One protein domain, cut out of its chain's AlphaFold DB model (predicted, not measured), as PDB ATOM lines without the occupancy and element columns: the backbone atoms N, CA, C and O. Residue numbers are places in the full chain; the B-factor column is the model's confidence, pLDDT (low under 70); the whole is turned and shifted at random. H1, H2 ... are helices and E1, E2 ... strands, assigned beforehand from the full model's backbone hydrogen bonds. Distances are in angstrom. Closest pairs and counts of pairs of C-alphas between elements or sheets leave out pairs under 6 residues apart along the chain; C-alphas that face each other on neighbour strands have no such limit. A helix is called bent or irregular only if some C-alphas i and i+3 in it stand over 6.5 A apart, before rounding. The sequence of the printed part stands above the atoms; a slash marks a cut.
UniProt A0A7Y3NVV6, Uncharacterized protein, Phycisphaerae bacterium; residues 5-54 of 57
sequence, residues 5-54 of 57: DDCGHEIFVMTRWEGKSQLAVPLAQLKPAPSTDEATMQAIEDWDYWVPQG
ATOM      1  N   ASP A   5      46.723 -14.399  29.927       49.84
ATOM      2  CA  ASP A   5      47.202 -13.432  30.923       49.84
ATOM      3  C   ASP A   5      46.735 -11.994  30.612       49.84
ATOM      4  O   ASP A   5      46.413 -11.233  31.512       49.84
ATOM      5  N   ASP A   6      46.580 -11.648  29.328       48.62
ATOM      6  CA  ASP A   6      46.138 -10.320  28.854       48.62
ATOM      7  C   ASP A   6      44.604 -10.150  28.956       48.62
ATOM      8  O   ASP A   6      44.043  -9.069  28.786       48.62
ATOM      9  N   CYS A   7      43.883 -11.247  29.215       50.78
ATOM     10  CA  CYS A   7      42.420 -11.281  29.203       50.78
ATOM     11  C   CYS A   7      41.792 -10.864  30.549       50.78
ATOM     12  O   CYS A   7      40.566 -10.738  30.631       50.78
ATOM     13  N   GLY A   8      42.611 -10.669  31.591       54.97
ATOM     14  CA  GLY A   8      42.180 -10.321  32.949       54.97
ATOM     15  C   GLY A   8      42.192  -8.823  33.276       54.97
ATOM     16  O   GLY A   8      41.694  -8.441  34.333       54.97
ATOM     17  N   HIS A   9      42.736  -7.967  32.402       60.00
ATOM     18  CA  HIS A   9      42.993  -6.560  32.748       60.00
ATOM     19  C   HIS A   9      41.854  -5.596  32.408       60.00
ATOM     20  O   HIS A   9      41.699  -4.577  33.078       60.00
ATOM     21  N   GLU A  10      41.039  -5.887  31.389       64.19
ATOM     22  CA  GLU A  10      40.067  -4.919  30.867       64.19
ATOM     23  C   GLU A  10      38.715  -5.555  30.502       64.19
ATOM     24  O   GLU A  10      38.618  -6.449  29.661       64.19
ATOM     25  N   ILE A  11      37.627  -5.038  31.091       72.50
ATOM     26  CA  ILE A  11      36.260  -5.341  30.653       72.50
ATOM     27  C   ILE A  11      35.910  -4.445  29.467       72.50
ATOM     28  O   ILE A  11      35.870  -3.217  29.578       72.50
ATOM     29  N   PHE A  12      35.582  -5.071  28.339       77.38
ATOM     30  CA  PHE A  12      35.054  -4.388  27.164       77.38
ATOM     31  C   PHE A  12      33.532  -4.447  27.151       77.38
ATOM     32  O   PHE A  12      32.934  -5.518  27.281       77.38
ATOM     33  N   VAL A  13      32.895  -3.303  26.916       78.75
ATOM     34  CA  VAL A  13      31.450  -3.225  26.696       78.75
ATOM     35  C   VAL A  13      31.149  -2.871  25.249       78.75
ATOM     36  O   VAL A  13      31.847  -2.081  24.614       78.75
ATOM     37  N   MET A  14      30.090  -3.471  24.712       81.75
ATOM     38  CA  MET A  14      29.633  -3.202  23.353       81.75
ATOM     39  C   MET A  14      28.687  -2.006  23.362       81.75
ATOM     40  O   MET A  14      27.577  -2.089  23.887       81.75
ATOM     41  N   THR A  15      29.098  -0.908  22.735       79.62
ATOM     42  CA  THR A  15      28.254   0.276  22.539       79.62
ATOM     43  C   THR A  15      27.849   0.434  21.077       79.62
ATOM     44  O   THR A  15      28.527  -0.052  20.169       79.62
ATOM     45  N   ARG A  16      26.720   1.102  20.815       81.88
ATOM     46  CA  ARG A  16      26.322   1.453  19.446       81.88
ATOM     47  C   ARG A  16      27.098   2.685  18.999       81.88
ATOM     48  O   ARG A  16      26.846   3.786  19.478       81.88
ATOM     49  N   TRP A  17      27.979   2.497  18.030       76.44
ATOM     50  CA  TRP A  17      28.699   3.561  17.347       76.44
ATOM     51  C   TRP A  17      27.994   3.911  16.030       76.44
ATOM     52  O   TRP A  17      27.722   3.042  15.198       76.44
ATOM     53  N   GLU A  18      27.630   5.185  15.869       79.88
ATOM     54  CA  GLU A  18      26.945   5.727  14.679       79.88
ATOM     55  C   GLU A  18      25.670   4.965  14.259       79.88
ATOM     56  O   GLU A  18      25.302   4.892  13.087       79.88
ATOM     57  N   GLY A  19      24.972   4.362  15.228       72.56
ATOM     58  CA  GLY A  19      23.665   3.724  15.038       72.56
ATOM     59  C   GLY A  19      23.653   2.431  14.210       72.56
ATOM     60  O   GLY A  19      22.621   1.761  14.186       72.56
ATOM     61  N   LYS A  20      24.763   2.055  13.563       67.50
ATOM     62  CA  LYS A  20      24.859   0.858  12.707       67.50
ATOM     63  C   LYS A  20      25.921  -0.140  13.153       67.50
ATOM     64  O   LYS A  20      25.748  -1.330  12.906       67.50
ATOM     65  N   SER A  21      26.974   0.317  13.821       74.31
ATOM     66  CA  SER A  21      28.100  -0.532  14.208       74.31
ATOM     67  C   SER A  21      28.131  -0.724  15.718       74.31
ATOM     68  O   SER A  21      27.818   0.193  16.476       74.31
ATOM     69  N   GLN A  22      28.497  -1.920  16.170       79.88
ATOM     70  CA  GLN A  22      28.854  -2.142  17.568       79.88
ATOM     71  C   GLN A  22      30.352  -1.912  17.719       79.88
ATOM     72  O   GLN A  22      31.141  -2.459  16.950       79.88
ATOM     73  N   LEU A  23      30.727  -1.076  18.680       80.44
ATOM     74  CA  LEU A  23      32.110  -0.813  19.033       80.44
ATOM     75  C   LEU A  23      32.357  -1.380  20.428       80.44
ATOM     76  O   LEU A  23      31.633  -1.053  21.367       80.44
ATOM     77  N   ALA A  24      33.373  -2.231  20.541       82.00
ATOM     78  CA  ALA A  24      33.897  -2.655  21.829       82.00
ATOM     79  C   ALA A  24      34.759  -1.521  22.383       82.00
ATOM     80  O   ALA A  24      35.728  -1.112  21.742       82.00
ATOM     81  N   VAL A  25      34.390  -1.001  23.546       77.81
ATOM     82  CA  VAL A  25      35.136   0.053  24.236       77.81
ATOM     83  C   VAL A  25      35.498  -0.421  25.643       77.81
ATOM     84  O   VAL A  25      34.660  -1.065  26.285       77.81
ATOM     85  N   PRO A  26      36.713  -0.129  26.137       79.44
ATOM     86  CA  PRO A  26      37.072  -0.426  27.518       79.44
ATOM     87  C   PRO A  26      36.158   0.331  28.477       79.44
ATOM     88  O   PRO A  26      35.960   1.541  28.329       79.44
ATOM     89  N   LEU A  27      35.620  -0.367  29.479       77.19
ATOM     90  CA  LEU A  27      34.738   0.233  30.480       77.19
ATOM     91  C   LEU A  27      35.431   1.377  31.234       77.19
ATOM     92  O   LEU A  27      34.798   2.390  31.506       77.19
ATOM     93  N   ALA A  28      36.743   1.259  31.461       74.81
ATOM     94  CA  ALA A  28      37.574   2.285  32.095       74.81
ATOM     95  C   ALA A  28      37.598   3.632  31.338       74.81
ATOM     96  O   ALA A  28      37.938   4.663  31.911       74.81
ATOM     97  N   GLN A  29      37.242   3.653  30.048       74.75
ATOM     98  CA  GLN A  29      37.176   4.886  29.249       74.75
ATOM     99  C   GLN A  29      35.772   5.503  29.214       74.75
ATOM    100  O   GLN A  29      35.583   6.588  28.655       74.75
ATOM    101  N   LEU A  30      34.774   4.825  29.781       76.75
ATOM    102  CA  LEU A  30      33.390   5.270  29.784       76.75
ATOM    103  C   LEU A  30      32.997   5.871  31.130       76.75
ATOM    104  O   LEU A  30      33.460   5.457  32.184       76.75
ATOM    105  N   LYS A  31      32.068   6.827  31.085       76.06
ATOM    106  CA  LYS A  31      31.373   7.324  32.274       76.06
ATOM    107  C   LYS A  31      29.898   6.953  32.174       76.06
ATOM    108  O   LYS A  31      29.322   7.139  31.096       76.06
ATOM    109  N   PRO A  32      29.280   6.439  33.251       76.25
ATOM    110  CA  PRO A  32      27.858   6.133  33.247       76.25
ATOM    111  C   PRO A  32      27.047   7.398  32.957       76.25
ATOM    112  O   PRO A  32      27.396   8.505  33.378       76.25
ATOM    113  N   ALA A  33      25.962   7.237  32.203       78.31
ATOM    114  CA  ALA A  33      25.039   8.330  31.948       78.31
ATOM    115  C   ALA A  33      24.248   8.638  33.234       78.31
ATOM    116  O   ALA A  33      23.984   7.734  34.024       78.31
ATOM    117  N   PRO A  34      23.790   9.884  33.443       72.50
ATOM    118  CA  PRO A  34      23.050  10.256  34.652       72.50
ATOM    119  C   PRO A  34      21.712   9.513  34.824       72.50
ATOM    120  O   PRO A  34      21.132   9.554  35.901       72.50
ATOM    121  N   SER A  35      21.215   8.843  33.780       79.00
ATOM    122  CA  SER A  35      20.002   8.017  33.803       79.00
ATOM    123  C   SER A  35      20.281   6.509  33.883       79.00
ATOM    124  O   SER A  35      19.401   5.718  33.549       79.00
ATOM    125  N   THR A  36      21.507   6.100  34.209       78.25
ATOM    126  CA  THR A  36      21.874   4.689  34.381       78.25
ATOM    127  C   THR A  36      21.335   4.162  35.716       78.25
ATOM    128  O   THR A  36      21.380   4.866  36.719       78.25
ATOM    129  N   ASP A  37      20.820   2.931  35.735       84.00
ATOM    130  CA  ASP A  37      20.337   2.286  36.959       84.00
ATOM    131  C   ASP A  37      21.426   2.218  38.044       84.00
ATOM    132  O   ASP A  37      22.586   1.915  37.750       84.00
ATOM    133  N   GLU A  38      21.037   2.422  39.307       80.25
ATOM    134  CA  GLU A  38      21.944   2.422  40.470       80.25
ATOM    135  C   GLU A  38      22.823   1.167  40.533       80.25
ATOM    136  O   GLU A  38      24.030   1.270  40.720       80.25
ATOM    137  N   ALA A  39      22.256  -0.015  40.276       81.50
ATOM    138  CA  ALA A  39      23.013  -1.268  40.277       81.50
ATOM    139  C   ALA A  39      24.116  -1.303  39.201       81.50
ATOM    140  O   ALA A  39      25.164  -1.914  39.395       81.50
ATOM    141  N   THR A  40      23.889  -0.640  38.064       78.75
ATOM    142  CA  THR A  40      24.887  -0.543  36.991       78.75
ATOM    143  C   THR A  40      25.942   0.505  37.329       78.75
ATOM    144  O   THR A  40      27.114   0.280  37.047       78.75
ATOM    145  N   MET A  41      25.561   1.618  37.965       79.25
ATOM    146  CA  MET A  41      26.530   2.595  38.472       79.25
ATOM    147  C   MET A  41      27.458   1.962  39.511       79.25
ATOM    148  O   MET A  41      28.669   2.044  39.343       79.25
ATOM    149  N   GLN A  42      26.905   1.238  40.488       79.94
ATOM    150  CA  GLN A  42      27.691   0.550  41.516       79.94
ATOM    151  C   GLN A  42      28.681  -0.450  40.912       79.94
ATOM    152  O   GLN A  42      29.853  -0.425  41.255       79.94
ATOM    153  N   ALA A  43      28.254  -1.273  39.949       78.62
ATOM    154  CA  ALA A  43      29.156  -2.216  39.287       78.62
ATOM    155  C   ALA A  43      30.309  -1.524  38.531       78.62
ATOM    156  O   ALA A  43      31.411  -2.066  38.458       78.62
ATOM    157  N   ILE A  44      30.064  -0.335  37.968       77.75
ATOM    158  CA  ILE A  44      31.095   0.464  37.296       77.75
ATOM    159  C   ILE A  44      32.030   1.113  38.322       77.75
ATOM    160  O   ILE A  44      33.233   1.125  38.094       77.75
ATOM    161  N   GLU A  45      31.507   1.626  39.436       77.38
ATOM    162  CA  GLU A  45      32.308   2.232  40.509       77.38
ATOM    163  C   GLU A  45      33.193   1.203  41.226       77.38
ATOM    164  O   GLU A  45      34.372   1.468  41.453       77.38
ATOM    165  N   ASP A  46      32.671   0.010  41.521       74.38
ATOM    166  CA  ASP A  46      33.458  -1.104  42.064       74.38
ATOM    167  C   ASP A  46      34.598  -1.496  41.108       74.38
ATOM    168  O   ASP A  46      35.730  -1.731  41.537       74.38
ATOM    169  N   TRP A  47      34.329  -1.510  39.798       72.88
ATOM    170  CA  TRP A  47      35.338  -1.776  38.773       72.88
ATOM    171  C   TRP A  47      36.379  -0.648  38.660       72.88
ATOM    172  O   TRP A  47      37.578  -0.922  38.630       72.88
ATOM    173  N   ASP A  48      35.945   0.617  38.651       70.62
ATOM    174  CA  ASP A  48      36.817   1.803  38.621       70.62
ATOM    175  C   ASP A  48      37.693   1.910  39.877       70.62
ATOM    176  O   ASP A  48      38.806   2.418  39.807       70.62
ATOM    177  N   TYR A  49      37.243   1.377  41.015       68.31
ATOM    178  CA  TYR A  49      38.065   1.249  42.218       68.31
ATOM    179  C   TYR A  49      39.105   0.117  42.111       68.31
ATOM    180  O   TYR A  49      40.215   0.247  42.634       68.31
ATOM    181  N   TRP A  50      38.769  -0.981  41.426       66.50
ATOM    182  CA  TRP A  50      39.603  -2.185  41.322       66.50
ATOM    183  C   TRP A  50      40.739  -2.061  40.290       66.50
ATOM    184  O   TRP A  50      41.890  -2.383  40.588       66.50
ATOM    185  N   VAL A  51      40.445  -1.538  39.096       66.12
ATOM    186  CA  VAL A  51      41.403  -1.401  37.977       66.12
ATOM    187  C   VAL A  51      42.661  -0.575  38.306       66.12
ATOM    188  O   VAL A  51      43.766  -1.038  38.018       66.12
ATOM    189  N   PRO A  52      42.582   0.621  38.923       63.16
ATOM    190  CA  PRO A  52      43.763   1.438  39.199       63.16
ATOM    191  C   PRO A  52      44.645   0.877  40.321       63.16
ATOM    192  O   PRO A  52      45.771   1.343  40.491       63.16
ATOM    193  N   GLN A  53      44.169  -0.112  41.085       63.38
ATOM    194  CA  GLN A  53      44.970  -0.780  42.112       63.38
ATOM    195  C   GLN A  53      45.909  -1.851  41.539       63.38
ATOM    196  O   GLN A  53      46.703  -2.413  42.292       63.38
ATOM    197  N   GLY A  54      45.867  -2.101  40.225       57.19
ATOM    198  CA  GLY A  54      46.758  -3.058  39.567       57.19
ATOM    199  C   GLY A  54      46.504  -4.504  39.991       57.19
ATOM    200  O   GLY A  54      47.409  -5.327  39.904       57.19
TER     201      GLY A  54
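Overview. This is residues 5 to 54 of the 57 residues of an uncharacterized protein of Phycisphaerae bacterium (UniProt A0A7Y3NVV6). A slender two-stranded hairpin, E1 and E2, and one long helix, H2, form two arms of a flat, loose model, joined by a long link, residues 27 to 37. The short helix H1 lies before the hairpin, and residues 34 to 39, where the link runs into H2, stick out. The printed part has 50 residues with two named helices and two named strands, in the order H1, E1, E2, H2; the sheet, order E1 - E2, is antiparallel, and the class is mixed, helices and strands. The radius of gyration of the C-alphas is 12.2 A, and they span 35 by 29 by 13 A.

Along the chain. H1, residues 5 to 8, begins at C-alpha 5 (47.202, -13.432, 30.923). It is neither bent nor irregular, but only just: C-alphas 5 and 8 are 6.2 A apart. E1, residues 12 to 17, is 14.1 A long. E2, residues 21 to 26, is 16.1 A long and begins at C-alpha 21 (28.100, -0.532, 14.208). H2, residues 38 to 53, is 23.3 A long and ends at C-alpha 53 (44.970, -0.780, 42.112). It is neither bent nor irregular, but only just: C-alphas 49 and 52 are 6.5 A apart.

Arrangement. H1 is apart from E2 and from H2. E1 and E2 form a hairpin, antiparallel at 144 degrees between their directions. N 15 and O 23 are 2.9 A apart, and N 23 and O 15 are 2.8 A apart, both within hydrogen-bond range. C-alphas 12 and 26, which face each other, are 4.5 A apart. E1 and H2 are apart. In H2, 10 of 12 O i to N i+4 pairs are within hydrogen-bond range; H1 is too short for such a pair.

Size, cuts and confidence. The two C-alphas farthest apart, those of Lys 20 and Gln 53, are 35.7 A apart. The printed part has no cut. The links H1 to E1 and E1 to E2 are tight, while E2 to H2 is long. Mean pLDDT of the printed part is 73.1; residues 5 to 10, 20 and 49 to 54 are under 70.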